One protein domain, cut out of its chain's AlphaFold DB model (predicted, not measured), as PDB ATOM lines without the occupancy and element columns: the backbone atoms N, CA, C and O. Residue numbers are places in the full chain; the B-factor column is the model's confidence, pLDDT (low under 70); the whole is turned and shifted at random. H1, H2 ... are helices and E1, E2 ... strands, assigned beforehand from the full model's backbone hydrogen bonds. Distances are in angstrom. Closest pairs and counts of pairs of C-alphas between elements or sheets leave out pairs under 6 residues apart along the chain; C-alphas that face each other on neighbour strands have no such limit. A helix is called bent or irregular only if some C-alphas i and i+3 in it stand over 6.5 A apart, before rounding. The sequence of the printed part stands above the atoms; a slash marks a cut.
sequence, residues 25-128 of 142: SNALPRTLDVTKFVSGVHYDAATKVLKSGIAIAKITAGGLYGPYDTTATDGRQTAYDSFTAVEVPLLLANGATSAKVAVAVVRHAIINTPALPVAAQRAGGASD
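What this domain is: This is residues 25 to 128 of the 142 residues of an uncharacterized protein of Rathayibacter sp. Leaf299 (UniProt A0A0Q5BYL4). Little regular structure: one small folded sheet, bent back so that E1 and E5 face E2 and E3 with E4 as the hinge, curled like part of a barrel, with long loops. Loops 34 to 54 and 85 to 99 pair briefly, 49 to 50 with 88 to 89. Of 104 printed residues, 31 form six strands, then H1: mostly strand, order E1-E5-E4-E2-E3, antiparallel; compact, radius of gyration of the C-alphas 12.8 A, spans 40 by 29 by 27 A.

How they stand to each other: Within hydrogen-bond range, E5, residues 100 to 106, pairs with E1, residues 28 to 33, by N 103 and O 30, 2.9 A, and in a hairpin with E4, residues 82 to 84, by N 106 and O 83, 2.8 A. E2, residues 55 to 58, pairs with E4 by N 56 and O 82, 2.8 A, and in a hairpin with E3, residues 65 to 67, by N 57 and O 66, 2.9 A. The closest C-alphas of edge strands E1 and E3, Leu 32 and Tyr 65, are 4.5 A apart. E5 runs on into E6, residues 108 to 110, at 62 degrees; E6 pairs with no named strand. H1, residues 119 to 123, is only just not on the sheet, with 4 pairs of C-alphas within 10 A; 0 of 1 O i to N i+4 and 1 of 2 O i to N i+3 pairs are within range.

Where its parts are: From first to last C-alpha, E1 is 16.4 A, from (352.365, 310.536, 291.731), and E5 18.8 A; H1 ends at (343.492, 299.758, 271.114).

The domain as a whole: The printed part has no cut; links E1 to E2, E3 to E4 and E4 to E5 are long; pLDDT is under 70 at residues 123 to 128.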
ATOM      1  N   SER A  25     356.598 316.181 285.901       79.50
ATOM      2  CA  SER A  25     356.973 316.999 287.067       79.50
ATOM      3  C   SER A  25     356.017 316.849 288.255       79.50
ATOM      4  O   SER A  25     356.386 317.170 289.381       79.50
ATOM      5  N   ASN A  26     354.816 316.320 288.012       78.06
ATOM      6  CA  ASN A  26     353.777 316.074 289.012       78.06
ATOM      7  C   ASN A  26     353.470 314.574 289.154       78.06
ATOM      8  O   ASN A  26     352.354 314.201 289.521       78.06
ATOM      9  N   ALA A  27     354.434 313.709 288.821       84.00
ATOM     10  CA  ALA A  27     354.233 312.271 288.874       84.00
ATOM     11  C   ALA A  27     353.903 311.818 290.305       84.00
ATOM     12  O   ALA A  27     354.599 312.148 291.266       84.00
ATOM     13  N   LEU A  28     352.832 311.037 290.440       85.94
ATOM     14  CA  LEU A  28     352.365 310.536 291.731       85.94
ATOM     15  C   LEU A  28     352.819 309.091 291.946       85.94
ATOM     16  O   LEU A  28     352.989 308.350 290.979       85.94
ATOM     17  N   PRO A  29     352.998 308.644 293.197       92.88
ATOM     18  CA  PRO A  29     353.295 307.250 293.464       92.88
ATOM     19  C   PRO A  29     352.029 306.386 293.361       92.88
ATOM     20  O   PRO A  29     350.969 306.734 293.888       92.88
ATOM     21  N   ARG A  30     352.159 305.204 292.756       94.62
ATOM     22  CA  ARG A  30     351.190 304.101 292.834       94.62
ATOM     23  C   ARG A  30     351.896 302.825 293.267       94.62
ATOM     24  O   ARG A  30     353.018 302.566 292.844       94.62
ATOM     25  N   THR A  31     351.245 302.019 294.103       97.12
ATOM     26  CA  THR A  31     351.755 300.692 294.468       97.12
ATOM     27  C   THR A  31     351.135 299.641 293.565       97.12
ATOM     28  O   THR A  31     349.918 299.448 293.555       97.12
ATOM     29  N   LEU A  32     351.988 298.956 292.814       97.50
ATOM     30  CA  LEU A  32     351.607 297.898 291.899       97.50
ATOM     31  C   LEU A  32     351.510 296.552 292.621       97.50
ATOM     32  O   LEU A  32     352.323 296.257 293.498       97.50
ATOM     33  N   ASP A  33     350.557 295.726 292.200       97.31
ATOM     34  CA  ASP A  33     350.547 294.284 292.431       97.31
ATOM     35  C   ASP A  33     351.247 293.596 291.254       97.31
ATOM     36  O   ASP A  33     350.655 293.368 290.199       97.31
ATOM     37  N   VAL A  34     352.530 293.280 291.436       97.00
ATOM     38  CA  VAL A  34     353.399 292.728 290.386       97.00
ATOM     39  C   VAL A  34     352.921 291.346 289.932       97.00
ATOM     40  O   VAL A  34     353.195 290.947 288.804       97.00
ATOM     41  N   THR A  35     352.128 290.640 290.744       96.12
ATOM     42  CA  THR A  35     351.575 289.327 290.374       96.12
ATOM     43  C   THR A  35     350.599 289.397 289.197       96.12
ATOM     44  O   THR A  35     350.343 288.385 288.546       96.12
ATOM     45  N   LYS A  36     350.081 290.591 288.883       96.12
ATOM     46  CA  LYS A  36     349.223 290.852 287.717       96.12
ATOM     47  C   LYS A  36     350.007 291.189 286.450       96.12
ATOM     48  O   LYS A  36     349.420 291.275 285.375       96.12
ATOM     49  N   PHE A  37     351.316 291.403 286.561       96.62
ATOM     50  CA  PHE A  37     352.175 291.764 285.442       96.62
ATOM     51  C   PHE A  37     352.793 290.501 284.843       96.62
ATOM     52  O   PHE A  37     353.304 289.627 285.536       96.62
ATOM     53  N   VAL A  38     352.756 290.418 283.518       96.31
ATOM     54  CA  VAL A  38     353.269 289.272 282.756       96.31
ATOM     55  C   VAL A  38     354.685 289.549 282.250       96.31
ATOM     56  O   VAL A  38     354.917 290.560 281.580       96.31
ATOM     57  N   SER A  39     355.613 288.628 282.527       96.06
ATOM     58  CA  SER A  39     356.997 288.637 282.022       96.06
ATOM     59  C   SER A  39     357.044 288.663 280.493       96.06
ATOM     60  O   SER A  39     356.266 287.982 279.832       96.06
ATOM     61  N   GLY A  40     357.960 289.439 279.911       94.56
ATOM     62  CA  GLY A  40     358.082 289.648 278.461       94.56
ATOM     63  C   GLY A  40     357.064 290.645 277.894       94.56
ATOM     64  O   GLY A  40     357.376 291.394 276.968       94.56
ATOM     65  N   VAL A  41     355.877 290.737 278.498       94.69
ATOM     66  CA  VAL A  41     354.835 291.694 278.098       94.69
ATOM     67  C   VAL A  41     355.030 293.028 278.809       94.69
ATOM     68  O   VAL A  41     355.229 294.049 278.157       94.69
ATOM     69  N   HIS A  42     355.039 293.022 280.140       95.31
ATOM     70  CA  HIS A  42     355.047 294.242 280.948       95.31
ATOM     71  C   HIS A  42     356.421 294.574 281.527       95.31
ATOM     72  O   HIS A  42     356.746 295.734 281.746       95.31
ATOM     73  N   TYR A  43     357.242 293.561 281.768       95.00
ATOM     74  CA  TYR A  43     358.615 293.724 282.225       95.00
ATOM     75  C   TYR A  43     359.532 292.801 281.435       95.00
ATOM     76  O   TYR A  43     359.086 291.778 280.908       95.00
ATOM     77  N   ASP A  44     360.802 293.165 281.328       93.19
ATOM     78  CA  ASP A  44     361.791 292.372 280.607       93.19
ATOM     79  C   ASP A  44     361.986 290.993 281.257       93.19
ATOM     80  O   ASP A  44     362.097 290.859 282.479       93.19
ATOM     81  N   ALA A  45     362.007 289.936 280.447       92.50
ATOM     82  CA  ALA A  45     362.071 288.578 280.969       92.50
ATOM     83  C   ALA A  45     363.432 288.232 281.594       92.50
ATOM     84  O   ALA A  45     363.467 287.386 282.490       92.50
ATOM     85  N   ALA A  46     364.519 288.873 281.167       89.69
ATOM     86  CA  ALA A  46     365.865 288.631 281.669       89.69
ATOM     87  C   ALA A  46     366.204 289.563 282.838       89.69
ATOM     88  O   ALA A  46     366.573 289.094 283.912       89.69
ATOM     89  N   THR A  47     366.033 290.873 282.662       90.56
ATOM     90  CA  THR A  47     366.423 291.885 283.654       90.56
ATOM     91  C   THR A  47     365.351 292.132 284.711       90.56
ATOM     92  O   THR A  47     365.640 292.742 285.739       90.56
ATOM     93  N   LYS A  48     364.115 291.660 284.482       93.12
ATOM     94  CA  LYS A  48     362.943 291.918 285.339       93.12
ATOM     95  C   LYS A  48     362.699 293.408 285.578       93.12
ATOM     96  O   LYS A  48     362.206 293.803 286.634       93.12
ATOM     97  N   VAL A  49     363.042 294.237 284.600       93.31
ATOM     98  CA  VAL A  49     362.765 295.670 284.630       93.31
ATOM     99  C   VAL A  49     361.375 295.914 284.050       93.31
ATOM    100  O   VAL A  49     361.089 295.530 282.915       93.31
ATOM    101  N   LEU A  50     360.495 296.510 284.851       95.00
ATOM    102  CA  LEU A  50     359.176 296.981 284.440       95.00
ATOM    103  C   LEU A  50     359.315 298.087 283.397       95.00
ATOM    104  O   LEU A  50     360.102 299.003 283.603       95.00
ATOM    105  N   LYS A  51     358.528 298.023 282.321       93.88
ATOM    106  CA  LYS A  51     358.515 299.047 281.269       93.88
ATOM    107  C   LYS A  51     357.815 300.329 281.747       93.88
ATOM    108  O   LYS A  51     356.835 300.280 282.498       93.88
ATOM    109  N   SER A  52     358.277 301.480 281.272       92.50
ATOM    110  CA  SER A  52     357.519 302.736 281.297       92.50
ATOM    111  C   SER A  52     356.435 302.731 280.215       92.50
ATOM    112  O   SER A  52     356.584 302.069 279.195       92.50
ATOM    113  N   GLY A  53     355.348 303.472 280.425       90.38
ATOM    114  CA  GLY A  53     354.232 303.602 279.485       90.38
ATOM    115  C   GLY A  53     353.178 302.506 279.597       90.38
ATOM    116  O   GLY A  53     352.347 302.369 278.706       90.38
ATOM    117  N   ILE A  54     353.186 301.703 280.661       92.50
ATOM    118  CA  ILE A  54     352.138 300.702 280.893       92.50
ATOM    119  C   ILE A  54     350.916 301.419 281.453       92.50
ATOM    120  O   ILE A  54     351.015 302.029 282.519       92.50
ATOM    121  N   ALA A  55     349.772 301.302 280.779       91.38
ATOM    122  CA  ALA A  55     348.503 301.748 281.338       91.38
ATOM    123  C   ALA A  55     348.141 300.855 282.530       91.38
ATOM    124  O   ALA A  55     348.137 299.622 282.426       91.38
ATOM    125  N   ILE A  56     347.836 301.461 283.669       92.75
ATOM    126  CA  ILE A  56     347.446 300.760 284.888       92.75
ATOM    127  C   ILE A  56     346.031 301.136 285.299       92.75
ATOM    128  O   ILE A  56     345.548 302.229 285.016       92.75
ATOM    129  N   ALA A  57     345.388 300.223 286.010       91.75
ATOM    130  CA  ALA A  57     344.065 300.393 286.575       91.75
ATOM    131  C   ALA A  57     344.037 299.876 288.013       91.75
ATOM    132  O   ALA A  57     344.846 299.031 288.420       91.75
ATOM    133  N   LYS A  58     343.105 300.413 288.798       92.56
ATOM    134  CA  LYS A  58     342.957 300.049 290.203       92.56
ATOM    135  C   LYS A  58     342.312 298.669 290.322       92.56
ATOM    136  O   LYS A  58     341.285 298.394 289.710       92.56
ATOM    137  N   ILE A  59     342.896 297.825 291.160       94.31
ATOM    138  CA  ILE A  59     342.284 296.579 291.613       94.31
ATOM    139  C   ILE A  59     341.316 296.947 292.739       94.31
ATOM    140  O   ILE A  59     341.707 297.578 293.727       94.31
ATOM    141  N   THR A  60     340.044 296.571 292.596       90.62
ATOM    142  CA  THR A  60     338.985 296.927 293.555       90.62
ATOM    143  C   THR A  60     339.320 296.405 294.949       90.62
ATOM    144  O   THR A  60     339.171 297.117 295.942       90.62
ATOM    145  N   ALA A  61     339.840 295.180 295.028       89.25
ATOM    146  CA  ALA A  61     340.330 294.611 296.271       89.25
ATOM    147  C   ALA A  61     341.711 295.188 296.636       89.25
ATOM    148  O   ALA A  61     342.674 295.078 295.883       89.25
ATOM    149  N   GLY A  62     341.825 295.787 297.824       80.19
ATOM    150  CA  GLY A  62     343.109 296.208 298.400       80.19
ATOM    151  C   GLY A  62     343.710 297.500 297.834       80.19
ATOM    152  O   GLY A  62     344.693 297.984 298.388       80.19
ATOM    153  N   GLY A  63     343.134 298.082 296.779       87.06
ATOM    154  CA  GLY A  63     343.524 299.398 296.258       87.06
ATOM    155  C   GLY A  63     344.912 299.461 295.616       87.06
ATOM    156  O   GLY A  63     345.420 300.560 295.396       87.06
ATOM    157  N   LEU A  64     345.511 298.303 295.324       95.88
ATOM    158  CA  LEU A  64     346.724 298.187 294.517       95.88
ATOM    159  C   LEU A  64     346.395 298.362 293.032       95.88
ATOM    160  O   LEU A  64     345.231 298.389 292.635       95.88
ATOM    161  N   TYR A  65     347.432 298.469 292.211       96.25
ATOM    162  CA  TYR A  65     347.293 298.716 290.782       96.25
ATOM    163  C   TYR A  65     347.886 297.574 289.961       96.25
ATOM    164  O   TYR A  65     348.933 297.028 290.301       96.25
ATOM    165  N   GLY A  66     347.226 297.221 288.864       96.00
ATOM    166  CA  GLY A  66     347.732 296.266 287.879       96.00
ATOM    167  C   GLY A  66     347.603 296.823 286.464       96.00
ATOM    168  O   GLY A  66     347.065 297.919 286.302       96.00
ATOM    169  N   PRO A  67     348.061 296.094 285.434       94.25
ATOM    170  CA  PRO A  67     347.870 296.514 284.053       94.25
ATOM    171  C   PRO A  67     346.381 296.664 283.750       94.25
ATOM    172  O   PRO A  67     345.591 295.789 284.120       94.25
ATOM    173  N   TYR A  68     346.003 297.756 283.088       90.88
ATOM    174  CA  TYR A  68     344.658 297.893 282.542       90.88
ATOM    175  C   TYR A  68     344.410 296.765 281.535       90.88
ATOM    176  O   TYR A  68     345.266 296.478 280.689       90.88
ATOM    177  N   ASP A  69     343.262 296.114 281.682       88.19
ATOM    178  CA  ASP A  69     342.911 294.870 281.006       88.19
ATOM    179  C   ASP A  69     341.387 294.765 280.931       88.19
ATOM    180  O   ASP A  69     340.728 294.526 281.943       88.19
ATOM    181  N   THR A  70     340.833 294.930 279.731       85.44
ATOM    182  CA  THR A  70     339.384 294.887 279.466       85.44
ATOM    183  C   THR A  70     338.755 293.522 279.732       85.44
ATOM    184  O   THR A  70     337.535 293.415 279.827       85.44
ATOM    185  N   THR A  71     339.568 292.472 279.857       87.56
ATOM    186  CA  THR A  71     339.112 291.103 280.127       87.56
ATOM    187  C   THR A  71     339.177 290.738 281.609       87.56
ATOM    188  O   THR A  71     338.714 289.668 282.009       87.56
ATOM    189  N   ALA A  72     339.732 291.622 282.444       89.75
ATOM    190  CA  ALA A  72     339.809 291.417 283.879       89.75
ATOM    191  C   ALA A  72     338.425 291.461 284.548       89.75
ATOM    192  O   ALA A  72     337.449 291.992 284.023       89.75
ATOM    193  N   THR A  73     338.353 290.915 285.761       92.75
ATOM    194  CA  THR A  73     337.143 290.919 286.603       92.75
ATOM    195  C   THR A  73     337.407 291.484 288.001       92.75
ATOM    196  O   THR A  73     336.542 291.435 288.871       92.75
ATOM    197  N   ASP A  74     338.597 292.049 288.226       90.94
ATOM    198  CA  ASP A  74     339.087 292.508 289.531       90.94
ATOM    199  C   ASP A  74     339.112 294.042 289.682       90.94
ATOM    200  O   ASP A  74     339.704 294.563 290.626       90.94
ATOM    201  N   GLY A  75     338.446 294.764 288.779       89.19
ATOM    202  CA  GLY A  75     338.353 296.227 288.745       89.19
ATOM    203  C   GLY A  75     339.171 296.849 287.615       89.19
ATOM    204  O   GLY A  75     338.779 297.892 287.091       89.19
ATOM    205  N   ARG A  76     340.238 296.167 287.168       91.31
ATOM    206  CA  ARG A  76     341.169 296.659 286.137       91.31
ATOM    207  C   ARG A  76     340.553 296.850 284.750       91.31
ATOM    208  O   ARG A  76     341.158 297.519 283.923       91.31
ATOM    209  N   GLN A  77     339.371 296.291 284.520       87.25
ATOM    210  CA  GLN A  77     338.592 296.435 283.294       87.25
ATOM    211  C   GLN A  77     337.709 297.689 283.259       87.25
ATOM    212  O   GLN A  77     337.121 297.976 282.228       87.25
ATOM    213  N   THR A  78     337.545 298.385 284.390       80.44
ATOM    214  CA  THR A  78     336.487 299.405 284.550       80.44
ATOM    215  C   THR A  78     336.913 300.780 284.059       80.44
ATOM    216  O   THR A  78     336.126 301.494 283.455       80.44
ATOM    217  N   ALA A  79     338.133 301.178 284.401       73.44
ATOM    218  CA  ALA A  79     338.702 302.457 284.015       73.44
ATOM    219  C   ALA A  79     340.212 302.386 284.192       73.44
ATOM    220  O   ALA A  79     340.715 301.842 285.185       73.44
ATOM    221  N   TYR A  80     340.933 302.967 283.247       78.94
ATOM    222  CA  TYR A  80     342.351 303.206 283.431       78.94
ATOM    223  C   TYR A  80     342.574 304.357 284.438       78.94
ATOM    224  O   TYR A  80     341.725 305.229 284.610       78.94
ATOM    225  N   ASP A  81     343.711 304.345 285.136       84.94
ATOM    226  CA  ASP A  81     344.122 305.390 286.089       84.94
ATOM    227  C   ASP A  81     345.290 306.202 285.514       84.94
ATOM    228  O   ASP A  81     345.246 307.423 285.445       84.94
ATOM    229  N   SER A  82     346.373 305.550 285.108       88.69
ATOM    230  CA  SER A  82     347.602 306.269 284.757       88.69
ATOM    231  C   SER A  82     348.571 305.411 283.954       88.69
ATOM    232  O   SER A  82     348.321 304.227 283.735       88.69
ATOM    233  N   PHE A  83     349.683 306.006 283.520       90.12
ATOM    234  CA  PHE A  83     350.781 305.306 282.854       90.12
ATOM    235  C   PHE A  83     352.025 305.265 283.741       90.12
ATOM    236  O   PHE A  83     352.340 306.253 284.408       90.12
ATOM    237  N   THR A  84     352.771 304.157 283.739       92.94
ATOM    238  CA  THR A  84     354.062 304.081 284.448       92.94
ATOM    239  C   THR A  84     355.052 305.096 283.862       92.94
ATOM    240  O   THR A  84     355.373 305.061 282.682       92.94
ATOM    241  N   ALA A  85     355.550 306.030 284.670       90.38
ATOM    242  CA  ALA A  85     356.374 307.135 284.173       90.38
ATOM    243  C   ALA A  85     357.811 306.707 283.847       90.38
ATOM    244  O   ALA A  85     358.478 307.322 283.012       90.38
ATOM    245  N   VAL A  86     358.306 305.683 284.541       89.94
ATOM    246  CA  VAL A  86     359.701 305.243 284.517       89.94
ATOM    247  C   VAL A  86     359.782 303.728 284.557       89.94
ATOM    248  O   VAL A  86     358.859 303.053 285.014       89.94
ATOM    249  N   GLU A  87     360.912 303.213 284.090       93.00
ATOM    250  CA  GLU A  87     361.257 301.817 284.276       93.00
ATOM    251  C   GLU A  87     361.623 301.532 285.737       93.00
ATOM    252  O   GLU A  87     362.244 302.364 286.403       93.00
ATOM    253  N   VAL A  88     361.239 300.359 286.246       92.19
ATOM    254  CA  VAL A  88     361.450 299.995 287.657       92.19
ATOM    255  C   VAL A  88     361.974 298.561 287.776       92.19
ATOM    256  O   VAL A  88     361.325 297.645 287.269       92.19
ATOM    257  N   PRO A  89     363.108 298.312 288.458       92.62
ATOM    258  CA  PRO A  89     363.576 296.954 288.706       92.62
ATOM    259  C   PRO A  89     362.629 296.223 289.664       92.62
ATOM    260  O   PRO A  89     362.266 296.741 290.719       92.62
ATOM    261  N   LEU A  90     362.243 294.999 289.302       94.12
ATOM    262  CA  LEU A  90     361.362 294.162 290.121       94.12
ATOM    263  C   LEU A  90     362.126 293.114 290.937       94.12
ATOM    264  O   LEU A  90     361.521 292.449 291.775       94.12
ATOM    265  N   LEU A  91     363.428 292.931 290.701       93.19
ATOM    266  CA  LEU A  91     364.236 291.967 291.447       93.19
ATOM    267  C   LEU A  91     364.539 292.461 292.858       93.19
ATOM    268  O   LEU A  91     364.980 293.587 293.073       93.19
ATOM    269  N   LEU A  92     364.339 291.566 293.816       89.62
ATOM    270  CA  LEU A  92     364.809 291.702 295.182       89.62
ATOM    271  C   LEU A  92     366.271 291.245 295.278       89.62
ATOM    272  O   LEU A  92     366.764 290.500 294.432       89.62
ATOM    273  N   ALA A  93     366.950 291.624 296.363       86.75
ATOM    274  CA  ALA A  93     368.350 291.255 296.603       86.75
ATOM    275  C   ALA A  93     368.598 289.731 296.633       86.75
ATOM    276  O   ALA A  93     369.712 289.282 296.396       86.75
ATOM    277  N   ASN A  94     367.564 288.930 296.904       86.69
ATOM    278  CA  ASN A  94     367.627 287.467 296.891       86.69
ATOM    279  C   ASN A  94     367.352 286.845 295.504       86.69
ATOM    280  O   ASN A  94     367.189 285.631 295.411       86.69
ATOM    281  N   GLY A  95     367.231 287.654 294.448       86.25
ATOM    282  CA  GLY A  95     366.933 287.199 293.087       86.25
ATOM    283  C   GLY A  95     365.458 286.865 292.824       86.25
ATOM    284  O   GLY A  95     365.107 286.519 291.696       86.25
ATOM    285  N   ALA A  96     364.573 286.979 293.818       90.00
ATOM    286  CA  ALA A  96     363.137 286.805 293.614       90.00
ATOM    287  C   ALA A  96     362.510 288.052 292.969       90.00
ATOM    288  O   ALA A  96     362.991 289.170 293.137       90.00
ATOM    289  N   THR A  97     361.397 287.875 292.253       93.00
ATOM    290  CA  THR A  97     360.585 289.006 291.771       93.00
ATOM    291  C   THR A  97     359.719 289.529 292.916       93.00
ATOM    292  O   THR A  97     359.029 288.754 293.578       93.00
ATOM    293  N   SER A  98     359.755 290.837 293.162       94.88
ATOM    294  CA  SER A  98     358.931 291.489 294.175       94.88
ATOM    295  C   SER A  98     357.452 291.319 293.851       94.88
ATOM    296  O   SER A  98     357.050 291.498 292.708       94.88
ATOM    297  N   ALA A  99     356.625 291.034 294.858       95.19
ATOM    298  CA  ALA A  99     355.172 290.970 294.691       95.19
ATOM    299  C   ALA A  99     354.523 292.364 294.623       95.19
ATOM    300  O   ALA A  99     353.421 292.510 294.100       95.19
ATOM    301  N   LYS A 100     355.186 293.392 295.167       95.75
ATOM    302  CA  LYS A 100     354.686 294.771 295.201       95.75
ATOM    303  C   LYS A 100     355.808 295.757 294.935       95.75
ATOM    304  O   LYS A 100     356.919 295.583 295.433       95.75
ATOM    305  N   VAL A 101     355.516 296.814 294.190       95.56
ATOM    306  CA  VAL A 101     356.498 297.870 293.925       95.56
ATOM    307  C   VAL A 101     355.811 299.224 293.826       95.56
ATOM    308  O   VAL A 101     354.699 299.317 293.314       95.56
ATOM    309  N   ALA A 102     356.441 300.272 294.350       94.62
ATOM    310  CA  ALA A 102     355.986 301.639 294.132       94.62
ATOM    311  C   ALA A 102     356.571 302.166 292.817       94.62
ATOM    312  O   ALA A 102     357.757 301.982 292.548       94.62
ATOM    313  N   VAL A 103     355.748 302.829 292.012       93.44
ATOM    314  CA  VAL A 103     356.147 303.430 290.736       93.44
ATOM    315  C   VAL A 103     355.602 304.848 290.638       93.44
ATOM    316  O   VAL A 103     354.506 305.130 291.123       93.44
ATOM    317  N   ALA A 104     356.365 305.742 290.013       92.31
ATOM    318  CA  ALA A 104     355.877 307.058 289.626       92.31
ATOM    319  C   ALA A 104     354.971 306.926 288.393       92.31
ATOM    320  O   ALA A 104     355.310 306.191 287.463       92.31
ATOM    321  N   VAL A 105     353.839 307.625 288.370       91.31
ATOM    322  CA  VAL A 105     352.856 307.528 287.283       91.31
ATOM    323  C   VAL A 105     352.476 308.885 286.713       91.31
ATOM    324  O   VAL A 105     352.493 309.895 287.417       91.31
ATOM    325  N   VAL A 106     352.068 308.883 285.446       88.50
ATOM    326  CA  VAL A 106     351.537 310.044 284.730       88.50
ATOM    327  C   VAL A 106     350.022 309.918 284.625       88.50
ATOM    328  O   VAL A 106     349.516 308.962 284.036       88.50
ATOM    329  N   ARG A 107     349.303 310.883 285.210       84.44
ATOM    330  CA  ARG A 107     347.828 310.979 285.182       84.44
ATOM    331  C   ARG A 107     347.290 311.933 284.113       84.44
ATOM    332  O   ARG A 107     346.084 311.989 283.906       84.44
ATOM    333  N   HIS A 108     348.165 312.727 283.502       76.94
ATOM    334  CA  HIS A 108     347.777 313.711 282.505       76.94
ATOM    335  C   HIS A 108     348.929 313.935 281.533       76.94
ATOM    336  O   HIS A 108     349.937 314.534 281.906       76.94
ATOM    337  N   ALA A 109     348.760 313.468 280.299       76.88
ATOM    338  CA  ALA A 109     349.677 313.734 279.200       76.88
ATOM    339  C   ALA A 109     349.032 313.437 277.843       76.88
ATOM    340  O   ALA A 109     347.996 312.782 277.766       76.88
ATOM    341  N   ILE A 110     349.699 313.864 276.774       79.44
ATOM    342  CA  ILE A 110     349.381 313.426 275.413       79.44
ATOM    343  C   ILE A 110     350.098 312.095 275.158       79.44
ATOM    344  O   ILE A 110     351.308 311.985 275.397       79.44
ATOM    345  N   ILE A 111     349.364 311.084 274.691       82.25
ATOM    346  CA  ILE A 111     349.861 309.709 274.543       82.25
ATOM    347  C   ILE A 111     350.049 309.357 273.069       82.25
ATOM    348  O   ILE A 111     349.099 309.313 272.294       82.25
ATOM    349  N   ASN A 112     351.274 308.987 272.699       85.00
ATOM    350  CA  ASN A 112     351.582 308.400 271.400       85.00
ATOM    351  C   ASN A 112     351.183 306.914 271.402       85.00
ATOM    352  O   ASN A 112     352.001 306.028 271.669       85.00
ATOM    353  N   THR A 113     349.903 306.633 271.145       82.94
ATOM    354  CA  THR A 113     349.316 305.288 271.289       82.94
ATOM    355  C   THR A 113     350.045 304.172 270.516       82.94
ATOM    356  O   THR A 113     350.228 303.101 271.102       82.94
ATOM    357  N   PRO A 114     350.561 304.362 269.281       84.19
ATOM    358  CA  PRO A 114     351.339 303.329 268.588       84.19
ATOM    359  C   PRO A 114     352.652 302.952 269.285       84.19
ATOM    360  O   PRO A 114     353.144 301.839 269.087       84.19
ATOM    361  N   ALA A 115     353.212 303.851 270.097       86.44
ATOM    362  CA  ALA A 115     354.466 303.650 270.817       86.44
ATOM    363  C   ALA A 115     354.277 303.056 272.223       86.44
ATOM    364  O   ALA A 115     355.258 302.840 272.929       86.44
ATOM    365  N   LEU A 116     353.045 302.728 272.640       88.81
ATOM    366  CA  LEU A 116     352.834 302.066 273.926       88.81
ATOM    367  C   LEU A 116     353.553 300.700 273.977       88.81
ATOM    368  O   LEU A 116     353.483 299.924 273.009       88.81
ATOM    369  N   PRO A 117     354.188 300.363 275.116       90.56
ATOM    370  CA  PRO A 117     354.970 299.135 275.296       90.56
ATOM    371  C   PRO A 117     354.117 297.860 275.309       90.56
ATOM    372  O   PRO A 117     354.620 296.774 275.019       90.56
ATOM    373  N   VAL A 118     352.833 297.970 275.664       90.31
ATOM    374  CA  VAL A 118     351.897 296.844 275.736       90.31
ATOM    375  C   VAL A 118     350.949 296.929 274.548       90.31
ATOM    376  O   VAL A 118     350.072 297.786 274.494       90.31
ATOM    377  N   ALA A 119     351.107 296.012 273.592       87.69
ATOM    378  CA  ALA A 119     350.337 296.020 272.346       87.69
ATOM    379  C   ALA A 119     348.814 296.004 272.575       87.69
ATOM    380  O   ALA A 119     348.089 296.727 271.899       87.69
ATOM    381  N   ALA A 120     348.339 295.251 273.575       83.88
ATOM    382  CA  ALA A 120     346.919 295.189 273.935       83.88
ATOM    383  C   ALA A 120     346.344 296.547 274.385       83.88
ATOM    384  O   ALA A 120     345.153 296.793 274.237       83.88
ATOM    385  N   GLN A 121     347.187 297.452 274.888       84.25
ATOM    386  CA  GLN A 121     346.770 298.767 275.384       84.25
ATOM    387  C   GLN A 121     346.709 299.828 274.276       84.25
ATOM    388  O   GLN A 121     346.135 300.894 274.476       84.25
ATOM    389  N   ARG A 122     347.221 299.523 273.076       81.31
ATOM    390  CA  ARG A 122     347.186 300.432 271.918       81.31
ATOM    391  C   ARG A 122     345.774 300.665 271.383       81.31
ATOM    392  O   ARG A 122     345.515 301.707 270.799       81.31
ATOM    393  N   ALA A 123     344.871 299.707 271.594       64.62
ATOM    394  CA  ALA A 123     343.492 299.758 271.114       64.62
ATOM    395  C   ALA A 123     342.486 300.315 272.145       64.62
ATOM    396  O   ALA A 123     341.337 300.547 271.782       64.62
ATOM    397  N   GLY A 124     342.893 300.524 273.407       52.50
ATOM    398  CA  GLY A 124     341.976 300.896 274.501       52.50
ATOM    399  C   GLY A 124     342.508 301.911 275.521       52.50
ATOM    400  O   GLY A 124     341.786 302.268 276.441       52.50
ATOM    401  N   GLY A 125     343.753 302.387 275.392       49.88
ATOM    402  CA  GLY A 125     344.411 303.185 276.438       49.88
ATOM    403  C   GLY A 125     344.053 304.675 276.504       49.88
ATOM    404  O   GLY A 125     344.305 305.288 277.533       49.88
ATOM    405  N   ALA A 126     343.491 305.266 275.444       44.91
ATOM    406  CA  ALA A 126     343.158 306.700 275.414       44.91
ATOM    407  C   ALA A 126     341.646 306.980 275.479       44.91
ATOM    408  O   ALA A 126     341.228 307.992 276.033       44.91
ATOM    409  N   SER A 127     340.819 306.077 274.949       44.94
ATOM    410  CA  SER A 127     339.381 306.295 274.764       44.94
ATOM    411  C   SER A 127     338.495 305.777 275.900       44.94
ATOM    412  O   SER A 127     337.332 306.163 275.949       44.94
ATOM    413  N   ASP A 128     339.007 304.963 276.832       46.59
ATOM    414  CA  ASP A 128     338.194 304.383 277.917       46.59
ATOM    415  C   ASP A 128     338.220 305.201 279.227       46.59
ATOM    416  O   ASP A 128     338.250 304.659 280.334       46.59
TER     417      ASP A 128